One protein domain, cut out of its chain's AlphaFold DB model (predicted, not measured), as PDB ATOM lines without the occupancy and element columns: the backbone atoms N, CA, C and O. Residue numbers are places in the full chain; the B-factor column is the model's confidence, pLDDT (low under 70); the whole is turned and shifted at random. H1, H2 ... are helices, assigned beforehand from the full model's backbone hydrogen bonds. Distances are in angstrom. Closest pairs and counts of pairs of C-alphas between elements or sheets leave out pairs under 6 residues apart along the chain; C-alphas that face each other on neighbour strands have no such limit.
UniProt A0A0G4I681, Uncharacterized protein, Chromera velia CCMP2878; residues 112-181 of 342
ATOM      1  N   LEU A 112       8.837  37.971   8.875       50.59
ATOM      2  CA  LEU A 112       8.272  37.762  10.203       50.59
ATOM      3  C   LEU A 112       9.313  37.818  11.339       50.59
ATOM      4  O   LEU A 112       9.032  38.411  12.374       50.59
ATOM      5  N   GLU A 113      10.502  37.242  11.164       53.22
ATOM      6  CA  GLU A 113      11.603  37.284  12.141       53.22
ATOM      7  C   GLU A 113      12.165  38.700  12.271       53.22
ATOM      8  O   GLU A 113      12.362  39.186  13.385       53.22
ATOM      9  N   LYS A 114      12.276  39.435  11.158       63.25
ATOM     10  CA  LYS A 114      12.627  40.865  11.186       63.25
ATOM     11  C   LYS A 114      11.545  41.712  11.855       63.25
ATOM     12  O   LYS A 114      11.863  42.646  12.592       63.25
ATOM     13  N   ALA A 115      10.266  41.410  11.623       55.12
ATOM     14  CA  ALA A 115       9.159  42.073  12.315       55.12
ATOM     15  C   ALA A 115       9.156  41.754  13.820       55.12
ATOM     16  O   ALA A 115       8.932  42.646  14.638       55.12
ATOM     17  N   HIS A 116       9.479  40.516  14.190       58.09
ATOM     18  CA  HIS A 116       9.592  40.067  15.572       58.09
ATOM     19  C   HIS A 116      10.776  40.716  16.299       58.09
ATOM     20  O   HIS A 116      10.598  41.226  17.400       58.09
ATOM     21  N   ALA A 117      11.952  40.803  15.671       62.69
ATOM     22  CA  ALA A 117      13.113  41.498  16.224       62.69
ATOM     23  C   ALA A 117      12.851  43.001  16.424       62.69
ATOM     24  O   ALA A 117      13.268  43.579  17.426       62.69
ATOM     25  N   ARG A 118      12.094  43.641  15.519       64.25
ATOM     26  CA  ARG A 118      11.640  45.034  15.692       64.25
ATOM     27  C   ARG A 118      10.653  45.181  16.850       64.25
ATOM     28  O   ARG A 118      10.719  46.178  17.564       64.25
ATOM     29  N   LEU A 119       9.757  44.212  17.043       59.25
ATOM     30  CA  LEU A 119       8.794  44.215  18.146       59.25
ATOM     31  C   LEU A 119       9.484  43.983  19.493       59.25
ATOM     32  O   LEU A 119       9.245  44.748  20.416       59.25
ATOM     33  N   LEU A 120      10.377  42.994  19.595       59.38
ATOM     34  CA  LEU A 120      11.188  42.762  20.791       59.38
ATOM     35  C   LEU A 120      12.065  43.969  21.096       59.38
ATOM     36  O   LEU A 120      12.029  44.456  22.216       59.38
ATOM     37  N   GLY A 121      12.727  44.547  20.092       62.44
ATOM     38  CA  GLY A 121      13.455  45.801  20.261       62.44
ATOM     39  C   GLY A 121      12.556  46.956  20.713       62.44
ATOM     40  O   GLY A 121      12.990  47.786  21.498       62.44
ATOM     41  N   SER A 122      11.290  47.003  20.286       58.66
ATOM     42  CA  SER A 122      10.313  47.998  20.748       58.66
ATOM     43  C   SER A 122       9.781  47.709  22.156       58.66
ATOM     44  O   SER A 122       9.455  48.648  22.871       58.66
ATOM     45  N   ILE A 123       9.677  46.445  22.569       57.53
ATOM     46  CA  ILE A 123       9.284  46.036  23.927       57.53
ATOM     47  C   ILE A 123      10.448  46.234  24.903       57.53
ATOM     48  O   ILE A 123      10.224  46.633  26.032       57.53
ATOM     49  N   GLU A 124      11.686  46.001  24.475       56.78
ATOM     50  CA  GLU A 124      12.895  46.191  25.281       56.78
ATOM     51  C   GLU A 124      13.310  47.666  25.355       56.78
ATOM     52  O   GLU A 124      13.757  48.130  26.398       56.78
ATOM     53  N   ALA A 125      13.145  48.432  24.269       57.66
ATOM     54  CA  ALA A 125      13.404  49.875  24.273       57.66
ATOM     55  C   ALA A 125      12.308  50.667  24.995       57.66
ATOM     56  O   ALA A 125      12.565  51.771  25.480       57.66
ATOM     57  N   ASN A 126      11.090  50.127  25.069       55.47
ATOM     58  CA  ASN A 126      10.057  50.655  25.942       55.47
ATOM     59  C   ASN A 126      10.112  49.895  27.265       55.47
ATOM     60  O   ASN A 126       9.447  48.881  27.420       55.47
ATOM     61  N   ASP A 127      10.811  50.462  28.248       51.97
ATOM     62  CA  ASP A 127      10.831  50.093  29.682       51.97
ATOM     63  C   ASP A 127       9.422  50.123  30.357       51.97
ATOM     64  O   ASP A 127       9.276  50.303  31.560       51.97
ATOM     65  N   PHE A 128       8.348  50.039  29.565       51.94
ATOM     66  CA  PHE A 128       7.038  50.640  29.790       51.94
ATOM     67  C   PHE A 128       5.916  49.626  30.025       51.94
ATOM     68  O   PHE A 128       4.780  50.021  30.275       51.94
ATOM     69  N   MET A 129       6.209  48.327  29.999       54.66
ATOM     70  CA  MET A 129       5.318  47.342  30.615       54.66
ATOM     71  C   MET A 129       5.622  47.311  32.115       54.66
ATOM     72  O   MET A 129       6.018  46.286  32.669       54.66
ATOM     73  N   GLU A 130       5.458  48.459  32.783       55.69
ATOM     74  CA  GLU A 130       5.147  48.402  34.205       55.69
ATOM     75  C   GLU A 130       3.923  47.487  34.335       55.69
ATOM     76  O   GLU A 130       3.023  47.538  33.492       55.69
ATOM     77  N   ASP A 131       3.920  46.608  35.339       65.25
ATOM     78  CA  ASP A 131       2.773  45.750  35.643       65.25
ATOM     79  C   ASP A 131       1.475  46.575  35.505       65.25
ATOM     80  O   ASP A 131       1.429  47.710  35.975       65.25
ATOM     81  N   GLU A 132       0.418  46.058  34.867       72.88
ATOM     82  CA  GLU A 132      -0.878  46.759  34.743       72.88
ATOM     83  C   GLU A 132      -1.395  47.235  36.125       72.88
ATOM     84  O   GLU A 132      -2.150  48.208  36.248       72.88
ATOM     85  N   ASN A 133      -0.926  46.582  37.194       74.44
ATOM     86  CA  ASN A 133      -1.143  46.962  38.587       74.44
ATOM     87  C   ASN A 133      -0.464  48.281  39.012       74.44
ATOM     88  O   ASN A 133      -0.962  48.939  39.925       74.44
ATOM     89  N   ASN A 134       0.618  48.694  38.353       79.44
ATOM     90  CA  ASN A 134       1.326  49.958  38.573       79.44
ATOM     91  C   ASN A 134       0.688  51.144  37.836       79.44
ATOM     92  O   ASN A 134       0.943  52.292  38.200       79.44
ATOM     93  N   LEU A 135      -0.177  50.894  36.844       83.44
ATOM     94  CA  LEU A 135      -0.945  51.959  36.205       83.44
ATOM     95  C   LEU A 135      -1.886  52.611  37.222       83.44
ATOM     96  O   LEU A 135      -2.514  51.941  38.047       83.44
ATOM     97  N   ASP A 136      -2.030  53.931  37.149       90.06
ATOM     98  CA  ASP A 136      -3.025  54.628  37.955       90.06
ATOM     99  C   ASP A 136      -4.458  54.245  37.542       90.06
ATOM    100  O   ASP A 136      -4.722  53.759  36.437       90.06
ATOM    101  N   GLU A 137      -5.403  54.471  38.454       91.31
ATOM    102  CA  GLU A 137      -6.797  54.047  38.305       91.31
ATOM    103  C   GLU A 137      -7.493  54.673  37.085       91.31
ATOM    104  O   GLU A 137      -8.299  54.006  36.433       91.31
ATOM    105  N   GLU A 138      -7.139  55.910  36.724       89.62
ATOM    106  CA  GLU A 138      -7.697  56.604  35.560       89.62
ATOM    107  C   GLU A 138      -7.193  55.978  34.251       89.62
ATOM    108  O   GLU A 138      -7.994  55.669  33.366       89.62
ATOM    109  N   THR A 139      -5.888  55.706  34.142       88.44
ATOM    110  CA  THR A 139      -5.305  55.002  32.985       88.44
ATOM    111  C   THR A 139      -5.905  53.606  32.816       88.44
ATOM    112  O   THR A 139      -6.273  53.225  31.704       88.44
ATOM    113  N   ARG A 140      -6.071  52.854  33.913       89.31
ATOM    114  CA  ARG A 140      -6.669  51.510  33.877       89.31
ATOM    115  C   ARG A 140      -8.132  51.547  33.432       89.31
ATOM    116  O   ARG A 140      -8.558  50.712  32.636       89.31
ATOM    117  N   ALA A 141      -8.895  52.537  33.900       90.44
ATOM    118  CA  ALA A 141     -10.271  52.742  33.464       90.44
ATOM    119  C   ALA A 141     -10.347  53.078  31.965       90.44
ATOM    120  O   ALA A 141     -11.186  52.524  31.257       90.44
ATOM    121  N   LEU A 142      -9.454  53.932  31.454       89.50
ATOM    122  CA  LEU A 142      -9.375  54.245  30.022       89.50
ATOM    123  C   LEU A 142      -8.990  53.018  29.183       89.50
ATOM    124  O   LEU A 142      -9.607  52.782  28.145       89.50
ATOM    125  N   LEU A 143      -8.036  52.206  29.647       87.25
ATOM    126  CA  LEU A 143      -7.642  50.958  28.989       87.25
ATOM    127  C   LEU A 143      -8.809  49.960  28.910       87.25
ATOM    128  O   LEU A 143      -9.074  49.405  27.846       87.25
ATOM    129  N   ALA A 144      -9.564  49.783  29.998       88.19
ATOM    130  CA  ALA A 144     -10.753  48.928  30.005       88.19
ATOM    131  C   ALA A 144     -11.816  49.401  28.996       88.19
ATOM    132  O   ALA A 144     -12.430  48.588  28.307       88.19
ATOM    133  N   ARG A 145     -11.998  50.720  28.858       90.62
ATOM    134  CA  ARG A 145     -12.906  51.308  27.860       90.62
ATOM    135  C   ARG A 145     -12.428  51.063  26.428       90.62
ATOM    136  O   ARG A 145     -13.254  50.717  25.585       90.62
ATOM    137  N   LEU A 146     -11.122  51.176  26.162       89.12
ATOM    138  CA  LEU A 146     -10.532  50.827  24.859       89.12
ATOM    139  C   LEU A 146     -10.768  49.351  24.511       89.12
ATOM    140  O   LEU A 146     -11.249  49.063  23.416       89.12
ATOM    141  N   ARG A 147     -10.528  48.431  25.458       87.75
ATOM    142  CA  ARG A 147     -10.797  46.986  25.297       87.75
ATOM    143  C   ARG A 147     -12.266  46.689  24.978       87.75
ATOM    144  O   ARG A 147     -12.556  45.820  24.164       87.75
ATOM    145  N   ASN A 148     -13.189  47.446  25.570       89.12
ATOM    146  CA  ASN A 148     -14.627  47.320  25.320       89.12
ATOM    147  C   ASN A 148     -15.103  48.033  24.038       89.12
ATOM    148  O   ASN A 148     -16.290  47.975  23.716       89.12
ATOM    149  N   GLY A 149     -14.212  48.720  23.311       87.19
ATOM    150  CA  GLY A 149     -14.554  49.476  22.105       87.19
ATOM    151  C   GLY A 149     -15.394  50.730  22.372       87.19
ATOM    152  O   GLY A 149     -16.101  51.207  21.483       87.19
ATOM    153  N   GLU A 150     -15.357  51.265  23.593       90.81
ATOM    154  CA  GLU A 150     -16.112  52.463  23.944       90.81
ATOM    155  C   GLU A 150     -15.477  53.728  23.359       90.81
ATOM    156  O   GLU A 150     -14.258  53.913  23.353       90.81
ATOM    157  N   LEU A 151     -16.327  54.669  22.936       85.69
ATOM    158  CA  LEU A 151     -15.878  56.005  22.564       85.69
ATOM    159  C   LEU A 151     -15.397  56.745  23.815       85.69
ATOM    160  O   LEU A 151     -16.157  56.964  24.763       85.69
ATOM    161  N   ILE A 152     -14.130  57.151  23.803       88.12
ATOM    162  CA  ILE A 152     -13.549  58.000  24.840       88.12
ATOM    163  C   ILE A 152     -13.842  59.452  24.467       88.12
ATOM    164  O   ILE A 152     -13.436  59.916  23.400       88.12
ATOM    165  N   GLY A 153     -14.599  60.140  25.320       83.19
ATOM    166  CA  GLY A 153     -14.988  61.527  25.105       83.19
ATOM    167  C   GLY A 153     -13.818  62.504  25.255       83.19
ATOM    168  O   GLY A 153     -12.741  62.160  25.748       83.19
ATOM    169  N   ALA A 154     -14.035  63.742  24.808       78.94
ATOM    170  CA  ALA A 154     -13.028  64.807  24.803       78.94
ATOM    171  C   ALA A 154     -12.616  65.278  26.214       78.94
ATOM    172  O   ALA A 154     -11.661  66.036  26.357       78.94
ATOM    173  N   GLU A 155     -13.339  64.846  27.244       82.50
ATOM    174  CA  GLU A 155     -13.085  65.127  28.655       82.50
ATOM    175  C   GLU A 155     -11.951  64.295  29.279       82.50
ATOM    176  O   GLU A 155     -11.523  64.602  30.390       82.50
ATOM    177  N   ALA A 156     -11.460  63.255  28.597       85.69
ATOM    178  CA  ALA A 156     -10.383  62.413  29.112       85.69
ATOM    179  C   ALA A 156      -9.033  63.149  29.146       85.69
ATOM    180  O   ALA A 156      -8.698  63.919  28.242       85.69
ATOM    181  N   ASN A 157      -8.216  62.862  30.163       92.25
ATOM    182  CA  ASN A 157      -6.865  63.403  30.243       92.25
ATOM    183  C   ASN A 157      -6.016  62.905  29.050       92.25
ATOM    184  O   ASN A 157      -5.822  61.694  28.909       92.25
ATOM    185  N   PRO A 158      -5.468  63.805  28.210       88.06
ATOM    186  CA  PRO A 158      -4.790  63.415  26.977       88.06
ATOM    187  C   PRO A 158      -3.517  62.597  27.225       88.06
ATOM    188  O   PRO A 158      -3.243  61.675  26.465       88.06
ATOM    189  N   GLY A 159      -2.775  62.870  28.305       88.31
ATOM    190  CA  GLY A 159      -1.561  62.116  28.632       88.31
ATOM    191  C   GLY A 159      -1.866  60.696  29.111       88.31
ATOM    192  O   GLY A 159      -1.201  59.745  28.711       88.31
ATOM    193  N   LYS A 160      -2.919  60.531  29.921       89.06
ATOM    194  CA  LYS A 160      -3.379  59.215  30.399       89.06
ATOM    195  C   LYS A 160      -3.986  58.390  29.266       89.06
ATOM    196  O   LYS A 160      -3.740  57.193  29.163       89.06
ATOM    197  N   LEU A 161      -4.721  59.051  28.375       88.31
ATOM    198  CA  LEU A 161      -5.261  58.444  27.166       88.31
ATOM    199  C   LEU A 161      -4.156  57.986  26.207       88.31
ATOM    200  O   LEU A 161      -4.287  56.918  25.618       88.31
ATOM    201  N   GLU A 162      -3.076  58.754  26.049       86.44
ATOM    202  CA  GLU A 162      -1.930  58.346  25.227       86.44
ATOM    203  C   GLU A 162      -1.253  57.089  25.790       86.44
ATOM    204  O   GLU A 162      -0.992  56.149  25.040       86.44
ATOM    205  N   VAL A 163      -1.040  57.030  27.109       83.81
ATOM    206  CA  VAL A 163      -0.487  55.841  27.778       83.81
ATOM    207  C   VAL A 163      -1.404  54.627  27.604       83.81
ATOM    208  O   VAL A 163      -0.941  53.570  27.180       83.81
ATOM    209  N   ALA A 164      -2.708  54.782  27.854       83.75
ATOM    210  CA  ALA A 164      -3.682  53.705  27.677       83.75
ATOM    211  C   ALA A 164      -3.757  53.216  26.219       83.75
ATOM    212  O   ALA A 164      -3.857  52.015  25.982       83.75
ATOM    213  N   ARG A 165      -3.662  54.124  25.234       85.38
ATOM    214  CA  ARG A 165      -3.623  53.774  23.805       85.38
ATOM    215  C   ARG A 165      -2.375  52.989  23.441       85.38
ATOM    216  O   ARG A 165      -2.505  51.971  22.785       85.38
ATOM    217  N   ARG A 166      -1.194  53.409  23.903       80.69
ATOM    218  CA  ARG A 166       0.046  52.656  23.658       80.69
ATOM    219  C   ARG A 166      -0.033  51.243  24.231       80.69
ATOM    220  O   ARG A 166       0.349  50.299  23.550       80.69
ATOM    221  N   TYR A 167      -0.566  51.095  25.445       81.06
ATOM    222  CA  TYR A 167      -0.751  49.784  26.067       81.06
ATOM    223  C   TYR A 167      -1.730  48.914  25.264       81.06
ATOM    224  O   TYR A 167      -1.431  47.763  24.956       81.06
ATOM    225  N   PHE A 168      -2.862  49.491  24.853       83.44
ATOM    226  CA  PHE A 168      -3.852  48.824  24.011       83.44
ATOM    227  C   PHE A 168      -3.293  48.432  22.636       83.44
ATOM    228  O   PHE A 168      -3.515  47.316  22.185       83.44
ATOM    229  N   ASP A 169      -2.530  49.308  21.982       80.81
ATOM    230  CA  ASP A 169      -1.916  49.036  20.681       80.81
ATOM    231  C   ASP A 169      -0.883  47.903  20.787       80.81
ATOM    232  O   ASP A 169      -0.863  47.015  19.936       80.81
ATOM    233  N   CYS A 170      -0.077  47.875  21.854       73.31
ATOM    234  CA  CYS A 170       0.822  46.757  22.148       73.31
ATOM    235  C   CYS A 170       0.051  45.451  22.399       73.31
ATOM    236  O   CYS A 170       0.409  44.414  21.843       73.31
ATOM    237  N   GLU A 171      -1.024  45.489  23.189       77.81
ATOM    238  CA  GLU A 171      -1.876  44.324  23.460       77.81
ATOM    239  C   GLU A 171      -2.530  43.793  22.175       77.81
ATOM    240  O   GLU A 171      -2.546  42.586  21.933       77.81
ATOM    241  N   MET A 172      -2.992  44.687  21.299       77.88
ATOM    242  CA  MET A 172      -3.565  44.343  19.999       77.88
ATOM    243  C   MET A 172      -2.518  43.809  19.022       77.88
ATOM    244  O   MET A 172      -2.819  42.884  18.272       77.88
ATOM    245  N   GLN A 173      -1.289  44.330  19.029       69.62
ATOM    246  CA  GLN A 173      -0.188  43.784  18.232       69.62
ATOM    247  C   GLN A 173       0.212  42.387  18.716       69.62
ATOM    248  O   GLN A 173       0.369  41.485  17.896       69.62
ATOM    249  N   LEU A 174       0.310  42.176  20.032       63.38
ATOM    250  CA  LEU A 174       0.576  40.860  20.621       63.38
ATOM    251  C   LEU A 174      -0.541  39.864  20.297       63.38
ATOM    252  O   LEU A 174      -0.267  38.746  19.869       63.38
ATOM    253  N   THR A 175      -1.799  40.283  20.434       66.75
ATOM    254  CA  THR A 175      -2.970  39.459  20.107       66.75
ATOM    255  C   THR A 175      -3.025  39.156  18.612       66.75
ATOM    256  O   THR A 175      -3.193  38.005  18.229       66.75
ATOM    257  N   SER A 176      -2.778  40.148  17.755       62.09
ATOM    258  CA  SER A 176      -2.714  39.962  16.305       62.09
ATOM    259  C   SER A 176      -1.573  39.036  15.889       62.09
ATOM    260  O   SER A 176      -1.748  38.287  14.935       62.09
ATOM    261  N   LEU A 177      -0.426  39.053  16.574       57.03
ATOM    262  CA  LEU A 177       0.655  38.092  16.339       57.03
ATOM    263  C   LEU A 177       0.221  36.677  16.733       57.03
ATOM    264  O   LEU A 177       0.392  35.747  15.947       57.03
ATOM    265  N   LEU A 178      -0.407  36.517  17.901       54.03
ATOM    266  CA  LEU A 178      -0.959  35.237  18.353       54.03
ATOM    267  C   LEU A 178      -2.042  34.697  17.393       54.03
ATOM    268  O   LEU A 178      -2.072  33.498  17.113       54.03
ATOM    269  N   GLU A 179      -2.899  35.569  16.852       53.00
ATOM    270  CA  GLU A 179      -4.000  35.230  15.939       53.00
ATOM    271  C   GLU A 179      -3.560  35.011  14.482       53.00
ATOM    272  O   GLU A 179      -4.122  34.151  13.803       53.00
ATOM    273  N   ALA A 180      -2.530  35.717  13.995       55.53
ATOM    274  CA  ALA A 180      -1.997  35.602  12.628       55.53
ATOM    275  C   ALA A 180      -1.288  34.263  12.339       55.53
ATOM    276  O   ALA A 180      -0.600  34.117  11.330       55.53
ATOM    277  N   GLY A 181      -1.438  33.264  13.206       42.44
ATOM    278  CA  GLY A 181      -0.790  31.976  13.028       42.44
ATOM    279  C   GLY A 181       0.688  31.990  13.406       42.44
ATOM    280  O   GLY A 181       1.400  31.055  13.036       42.44
TER     281      GLY A 181
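What this domain is: This is residues 112 to 181 of the 342 residues of an uncharacterized protein of Chromera velia CCMP2878 (UniProt A0A0G4I681). One long helix, H3, makes the backbone of an open, elongated shape: H2 packs slantwise on its first half, while H1 stands beside its later half, running roughly against it across a gap. A long loop, residues 126 to 136, bridges from H1 to H2, and a second loop, residues 148 to 157, turns round from the end of H2 to the start of H3. The printed part has 70 residues, with three named helices in the order H1, H2, H3 and no named strand, and its class is all helix. It is only just loose, close to compact, with a radius of gyration of the C-alphas of 13.4 A, and it spans 40 by 24 by 20 A.

Where its parts are: Begin at C-alpha 112, at (8.272, 37.762, 10.203), where H1 starts; it takes residues 112 to 125 and measures 19.3 A from first to last C-alpha. After the link, find C-alpha 137 at (-6.797, 54.047, 38.305): here H2 begins, residues 137 to 147, 15.3 A long. Then look for C-alpha 158 at (-4.790, 63.415, 26.977), from which H3, residues 158 to 179, runs 30.3 A to C-alpha 179 at (-4.000, 35.230, 15.939). H3 is the longest helix, with 22 residues.

How they stand to each other: Start from H1, which touches no helix but is near H3, with 7 pairs of C-alphas within 10 A and no pair within 8 A. H1 and H2 are apart. Now compare residues 137 to 147 with residues 160 to 168: H2 touches H3, and H3 touches H2 with residues 160 to 168 alone. The closest C-alphas of the two helices are those of Leu 143 and Ala 164, 5.0 A apart. H2 and H3 run the same way at a steep tilt of 42 degrees, and their centres are 11.2 A apart. In H1, H2 and H3 every O i to N i+4 pair is within hydrogen-bond range.

The domain as a whole: The two C-alphas farthest apart are those of Glu 113 and Glu 155, at 40.7 A, while those of Leu 112 and Gly 181, the first and last printed residues, are 11.1 A apart. The printed part has no cut. The link from H1 to H2, 11 residues, is long; the link from H2 to H3, 10 residues, is short but not tight. In the B-factor column the mean pLDDT of the printed part is 73.9, and you will find it under 70 in residues 112 to 131 and 173 to 181 of this model.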